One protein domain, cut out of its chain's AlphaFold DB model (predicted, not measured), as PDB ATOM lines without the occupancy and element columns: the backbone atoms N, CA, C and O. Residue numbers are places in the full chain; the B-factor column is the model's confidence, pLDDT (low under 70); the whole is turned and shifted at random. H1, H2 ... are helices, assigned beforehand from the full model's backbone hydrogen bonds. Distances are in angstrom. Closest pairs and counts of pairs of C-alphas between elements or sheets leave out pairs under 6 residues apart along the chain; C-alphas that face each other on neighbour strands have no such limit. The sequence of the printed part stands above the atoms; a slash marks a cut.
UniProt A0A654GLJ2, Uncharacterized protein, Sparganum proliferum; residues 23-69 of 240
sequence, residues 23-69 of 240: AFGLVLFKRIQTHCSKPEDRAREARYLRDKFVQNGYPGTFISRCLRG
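Overview. This is residues 23 to 69 of the 240 residues of an uncharacterized protein of Sparganum proliferum (UniProt A0A654GLJ2). A small bundle of three helices has the longest, H2, along its length, with H1 and H3 each folded against H2 and touching each other, so that the three centres make a triangle. The chain makes two helical hairpins in turn, H1 running one way, H2 back and H3 forward again, and H3 is the shortest of the three. The printed part has 47 residues with three named helices in the order H1, H2, H3 and no named strand; the class is all helix. The whole is compact, with a radius of gyration of the C-alphas of 10.1 A, and elongated, spanning 29 by 18 by 15 A.

Arrangement. H2, residues 39 to 55, is the longest helix. H1, residues 23 to 35, touches H2 with residues 29 to 33 alone, and H2 touches H1 with residues 42 to 49 alone. The closest C-alphas of this helical hairpin are those of Ile 32 and Arg 42, 5.8 A apart. H1 and H2 run opposite ways at a shallow tilt of 19 degrees. H3, residues 60 to 67, makes the second helical hairpin with H2. The closest C-alphas of H2 and H3 are those of Arg 50 and Ile 63, 6.6 A apart, and the two helices touch, running opposite ways at a shallow tilt of 27 degrees. H1 touches H3 with residues 25 to 29 alone. Their closest C-alphas are those of Leu 26 and Cys 66, 5.5 A apart, and they run the same way at a steep tilt of 39 degrees. Two of these three pairs are at a shallow tilt, and the helix packing is mostly aligned, but only just. In H2 and H3 every O i to N i+4 pair is within hydrogen-bond range; in H1 8 of 9 are.

Along the chain. H2 measures 24.4 A from the C-alpha of Pro 39 at (348.284, 332.051, 443.766) to that of Gln 55. H1 measures 18.0 A and begins at the C-alpha of Ala 23, at (336.916, 312.542, 435.726). H3 measures 10.5 A and ends at the C-alpha of Leu 67, at (344.316, 323.176, 433.138).

Size, cuts and confidence. The two C-alphas farthest apart are those of Ser 37 and Gly 57, at 29.2 A. The C-alphas of the first and last printed residues, Ala 23 and Gly 69, are 12.6 A apart. The printed part has no cut, and the links H1 to H2 and H2 to H3 are tight, with 3 and 4 residues. The mean pLDDT of the printed part is 81.7; residues 23 and 69 are under 70.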
ATOM      1  N   ALA A  23     337.525 311.894 434.572       64.12
ATOM      2  CA  ALA A  23     336.916 312.542 435.726       64.12
ATOM      3  C   ALA A  23     337.926 312.827 436.853       64.12
ATOM      4  O   ALA A  23     337.899 313.918 437.417       64.12
ATOM      5  N   PHE A  24     338.849 311.904 437.132       75.12
ATOM      6  CA  PHE A  24     339.840 312.037 438.199       75.12
ATOM      7  C   PHE A  24     340.765 313.243 437.980       75.12
ATOM      8  O   PHE A  24     340.910 314.087 438.865       75.12
ATOM      9  N   GLY A  25     341.304 313.395 436.764       73.81
ATOM     10  CA  GLY A  25     342.143 314.542 436.408       73.81
ATOM     11  C   GLY A  25     341.409 315.878 436.557       73.81
ATOM     12  O   GLY A  25     341.925 316.809 437.169       73.81
ATOM     13  N   LEU A  26     340.164 315.967 436.077       73.25
ATOM     14  CA  LEU A  26     339.354 317.183 436.223       73.25
ATOM     15  C   LEU A  26     339.076 317.539 437.690       73.25
ATOM     16  O   LEU A  26     339.079 318.722 438.032       73.25
ATOM     17  N   VAL A  27     338.852 316.545 438.554       81.38
ATOM     18  CA  VAL A  27     338.617 316.763 439.988       81.38
ATOM     19  C   VAL A  27     339.877 317.281 440.680       81.38
ATOM     20  O   VAL A  27     339.785 318.258 441.421       81.38
ATOM     21  N   LEU A  28     341.050 316.697 440.414       83.75
ATOM     22  CA  LEU A  28     342.302 317.141 441.034       83.75
ATOM     23  C   LEU A  28     342.688 318.566 440.618       83.75
ATOM     24  O   LEU A  28     342.961 319.400 441.477       83.75
ATOM     25  N   PHE A  29     342.609 318.892 439.323       83.06
ATOM     26  CA  PHE A  29     342.881 320.259 438.865       83.06
ATOM     27  C   PHE A  29     341.864 321.274 439.406       83.06
ATOM     28  O   PHE A  29     342.222 322.419 439.682       83.06
ATOM     29  N   LYS A  30     340.606 320.867 439.628       80.06
ATOM     30  CA  LYS A  30     339.597 321.729 440.255       80.06
ATOM     31  C   LYS A  30     339.847 321.932 441.751       80.06
ATOM     32  O   LYS A  30     339.620 323.033 442.247       80.06
ATOM     33  N   ARG A  31     340.368 320.920 442.453       81.19
ATOM     34  CA  ARG A  31     340.749 321.022 443.870       81.19
ATOM     35  C   ARG A  31     341.854 322.044 444.118       81.19
ATOM     36  O   ARG A  31     341.811 322.709 445.144       81.19
ATOM     37  N   ILE A  32     342.777 322.245 443.174       83.56
ATOM     38  CA  ILE A  32     343.785 323.318 443.276       83.56
ATOM     39  C   ILE A  32     343.108 324.683 443.457       83.56
ATOM     40  O   ILE A  32     343.538 325.497 444.271       83.56
ATOM     41  N   GLN A  33     342.018 324.934 442.727       76.19
ATOM     42  CA  GLN A  33     341.304 326.208 442.797       76.19
ATOM     43  C   GLN A  33     340.549 326.390 444.122       76.19
ATOM     44  O   GLN A  33     340.373 327.526 444.554       76.19
ATOM     45  N   THR A  34     340.109 325.301 444.763       79.12
ATOM     46  CA  THR A  34     339.296 325.351 445.991       79.12
ATOM     47  C   THR A  34     340.101 325.209 447.282       79.12
ATOM     48  O   THR A  34     339.684 325.756 448.294       79.12
ATOM     49  N   HIS A  35     341.226 324.485 447.275       80.44
ATOM     50  CA  HIS A  35     342.009 324.177 448.481       80.44
ATOM     51  C   HIS A  35     343.288 325.005 448.625       80.44
ATOM     52  O   HIS A  35     343.756 325.200 449.744       80.44
ATOM     53  N   CYS A  36     343.863 325.512 447.531       79.56
ATOM     54  CA  CYS A  36     345.027 326.389 447.612       79.56
ATOM     55  C   CYS A  36     344.559 327.849 447.671       79.56
ATOM     56  O   CYS A  36     343.920 328.343 446.736       79.56
ATOM     57  N   SER A  37     344.891 328.559 448.750       77.75
ATOM     58  CA  SER A  37     344.502 329.967 448.930       77.75
ATOM     59  C   SER A  37     345.430 330.935 448.193       77.75
ATOM     60  O   SER A  37     344.955 331.899 447.596       77.75
ATOM     61  N   LYS A  38     346.745 330.675 448.187       88.81
ATOM     62  CA  LYS A  38     347.739 331.564 447.564       88.81
ATOM     63  C   LYS A  38     347.925 331.245 446.072       88.81
ATOM     64  O   LYS A  38     347.952 330.068 445.699       88.81
ATOM     65  N   PRO A  39     348.096 332.259 445.205       82.06
ATOM     66  CA  PRO A  39     348.284 332.051 443.766       82.06
ATOM     67  C   PRO A  39     349.583 331.300 443.438       82.06
ATOM     68  O   PRO A  39     349.611 330.487 442.515       82.06
ATOM     69  N   GLU A  40     350.633 331.504 444.230       85.12
ATOM     70  CA  GLU A  40     351.918 330.812 444.088       85.12
ATOM     71  C   GLU A  40     351.798 329.310 444.377       85.12
ATOM     72  O   GLU A  40     352.301 328.480 443.616       85.12
ATOM     73  N   ASP A  41     351.059 328.952 445.432       84.56
ATOM     74  CA  ASP A  41     350.793 327.559 445.801       84.56
ATOM     75  C   ASP A  41     349.951 326.861 444.729       84.56
ATOM     76  O   ASP A  41     350.235 325.720 444.370       84.56
ATOM     77  N   ARG A  42     348.982 327.569 444.132       84.56
ATOM     78  CA  ARG A  42     348.207 327.061 442.988       84.56
ATOM     79  C   ARG A  42     349.097 326.749 441.790       84.56
ATOM     80  O   ARG A  42     348.932 325.706 441.162       84.56
ATOM     81  N   ALA A  43     350.033 327.639 441.461       84.12
ATOM     82  CA  ALA A  43     350.952 327.447 440.342       84.12
ATOM     83  C   ALA A  43     351.964 326.320 440.603       84.12
ATOM     84  O   ALA A  43     352.338 325.595 439.679       84.12
ATOM     85  N   ARG A  44     352.414 326.153 441.853       86.44
ATOM     86  CA  ARG A  44     353.285 325.044 442.263       86.44
ATOM     87  C   ARG A  44     352.552 323.705 442.182       86.44
ATOM     88  O   ARG A  44     353.047 322.792 441.529       86.44
ATOM     89  N   GLU A  45     351.350 323.627 442.740       87.62
ATOM     90  CA  GLU A  45     350.534 322.409 442.735       87.62
ATOM     91  C   GLU A  45     350.091 322.020 441.314       87.62
ATOM     92  O   GLU A  45     350.135 320.852 440.931       87.62
ATOM     93  N   ALA A  46     349.742 322.999 440.471       86.62
ATOM     94  CA  ALA A  46     349.388 322.750 439.073       86.62
ATOM     95  C   ALA A  46     350.560 322.203 438.247       86.62
ATOM     96  O   ALA A  46     350.338 321.379 437.355       86.62
ATOM     97  N   ARG A  47     351.791 322.650 438.533       88.00
ATOM     98  CA  ARG A  47     353.015 322.095 437.934       88.00
ATOM     99  C   ARG A  47     353.263 320.673 438.427       88.00
ATOM    100  O   ARG A  47     353.374 319.777 437.604       88.00
ATOM    101  N   TYR A  48     353.202 320.453 439.740       88.31
ATOM    102  CA  TYR A  48     353.361 319.127 440.337       88.31
ATOM    103  C   TYR A  48     352.385 318.092 439.754       88.31
ATOM    104  O   TYR A  48     352.798 317.014 439.323       88.31
ATOM    105  N   LEU A  49     351.092 318.429 439.664       86.75
ATOM    106  CA  LEU A  49     350.104 317.541 439.054       86.75
ATOM    107  C   LEU A  49     350.377 317.320 437.567       86.75
ATOM    108  O   LEU A  49     350.304 316.181 437.115       86.75
ATOM    109  N   ARG A  50     350.699 318.373 436.801       87.12
ATOM    110  CA  ARG A  50     351.053 318.242 435.378       87.12
ATOM    111  C   ARG A  50     352.177 317.226 435.197       87.12
ATOM    112  O   ARG A  50     352.017 316.314 434.393       87.12
ATOM    113  N   ASP A  51     353.246 317.350 435.971       88.31
ATOM    114  CA  ASP A  51     354.415 316.478 435.869       88.31
ATOM    115  C   ASP A  51     354.064 315.038 436.256       88.31
ATOM    116  O   ASP A  51     354.437 314.101 435.552       88.31
ATOM    117  N   LYS A  52     353.247 314.842 437.301       87.44
ATOM    118  CA  LYS A  52     352.733 313.515 437.674       87.44
ATOM    119  C   LYS A  52     351.848 312.888 436.598       87.44
ATOM    120  O   LYS A  52     351.952 311.690 436.352       87.44
ATOM    121  N   PHE A  53     350.994 313.664 435.933       85.81
ATOM    122  CA  PHE A  53     350.178 313.162 434.825       85.81
ATOM    123  C   PHE A  53     351.033 312.817 433.596       85.81
ATOM    124  O   PHE A  53     350.775 311.801 432.959       85.81
ATOM    125  N   VAL A  54     352.075 313.598 433.290       87.31
ATOM    126  CA  VAL A  54     353.024 313.268 432.210       87.31
ATOM    127  C   VAL A  54     353.796 311.986 432.532       87.31
ATOM    128  O   VAL A  54     353.855 311.093 431.693       87.31
ATOM    129  N   GLN A  55     354.320 311.851 433.758       85.88
ATOM    130  CA  GLN A  55     355.029 310.645 434.218       85.88
ATOM    131  C   GLN A  55     354.156 309.385 434.146       85.88
ATOM    132  O   GLN A  55     354.659 308.307 433.854       85.88
ATOM    133  N   ASN A  56     352.847 309.526 434.364       84.50
ATOM    134  CA  ASN A  56     351.881 308.431 434.272       84.50
ATOM    135  C   ASN A  56     351.349 308.189 432.841       84.50
ATOM    136  O   ASN A  56     350.349 307.492 432.680       84.50
ATOM    137  N   GLY A  57     351.959 308.783 431.810       82.50
ATOM    138  CA  GLY A  57     351.632 308.513 430.404       82.50
ATOM    139  C   GLY A  57     350.368 309.199 429.873       82.50
ATOM    140  O   GLY A  57     349.833 308.792 428.843       82.50
ATOM    141  N   TYR A  58     349.855 310.239 430.538       82.06
ATOM    142  CA  TYR A  58     348.658 310.931 430.052       82.06
ATOM    143  C   TYR A  58     348.974 311.855 428.865       82.06
ATOM    144  O   TYR A  58     349.948 312.610 428.916       82.06
ATOM    145  N   PRO A  59     348.103 311.924 427.837       85.88
ATOM    146  CA  PRO A  59     348.308 312.822 426.704       85.88
ATOM    147  C   PRO A  59     348.376 314.300 427.120       85.88
ATOM    148  O   PRO A  59     347.486 314.811 427.808       85.88
ATOM    149  N   GLY A  60     349.363 315.044 426.612       81.75
ATOM    150  CA  GLY A  60     349.516 316.482 426.892       81.75
ATOM    151  C   GLY A  60     348.292 317.328 426.505       81.75
ATOM    152  O   GLY A  60     347.974 318.326 427.161       81.75
ATOM    153  N   THR A  61     347.530 316.892 425.496       81.62
ATOM    154  CA  THR A  61     346.263 317.519 425.079       81.62
ATOM    155  C   THR A  61     345.163 317.384 426.139       81.62
ATOM    156  O   THR A  61     344.358 318.307 426.311       81.62
ATOM    157  N   PHE A  62     345.132 316.270 426.881       82.62
ATOM    158  CA  PHE A  62     344.225 316.053 428.008       82.62
ATOM    159  C   PHE A  62     344.601 316.958 429.183       82.62
ATOM    160  O   PHE A  62     343.750 317.706 429.664       82.62
ATOM    161  N   ILE A  63     345.878 316.980 429.565       83.50
ATOM    162  CA  ILE A  63     346.381 317.794 430.681       83.50
ATOM    163  C   ILE A  63     346.126 319.288 430.424       83.50
ATOM    164  O   ILE A  63     345.560 319.989 431.266       83.50
ATOM    165  N   SER A  64     346.424 319.765 429.212       82.06
ATOM    166  CA  SER A  64     346.146 321.145 428.788       82.06
ATOM    167  C   SER A  64     344.651 321.482 428.820       82.06
ATOM    168  O   SER A  64     344.259 322.620 429.071       82.06
ATOM    169  N   ARG A  65     343.772 320.508 428.554       79.38
ATOM    170  CA  ARG A  65     342.314 320.688 428.643       79.38
ATOM    171  C   ARG A  65     341.837 320.776 430.095       79.38
ATOM    172  O   ARG A  65     340.953 321.578 430.369       79.38
ATOM    173  N   CYS A  66     342.418 320.007 431.013       77.81
ATOM    174  CA  CYS A  66     342.099 320.096 432.439       77.81
ATOM    175  C   CYS A  66     342.552 321.431 433.051       77.81
ATOM    176  O   CYS A  66     341.801 322.040 433.810       77.81
ATOM    177  N   LEU A  67     343.737 321.912 432.665       75.75
ATOM    178  CA  LEU A  67     344.316 323.176 433.138       75.75
ATOM    179  C   LEU A  67     343.574 324.421 432.650       75.75
ATOM    180  O   LEU A  67     343.483 325.399 433.385       75.75
ATOM    181  N   ARG A  68     343.003 324.380 431.440       71.81
ATOM    182  CA  ARG A  68     342.169 325.475 430.912       71.81
ATOM    183  C   ARG A  68     340.900 325.715 431.741       71.81
ATOM    184  O   ARG A  68     340.210 326.705 431.518       71.81
ATOM    185  N   GLY A  69     340.595 324.817 432.684       59.50
ATOM    186  CA  GLY A  69     339.294 324.728 433.319       59.50
ATOM    187  C   GLY A  69     338.224 324.405 432.276       59.50
ATOM    188  O   GLY A  69     338.401 324.566 431.067       59.50
TER     189      GLY A  69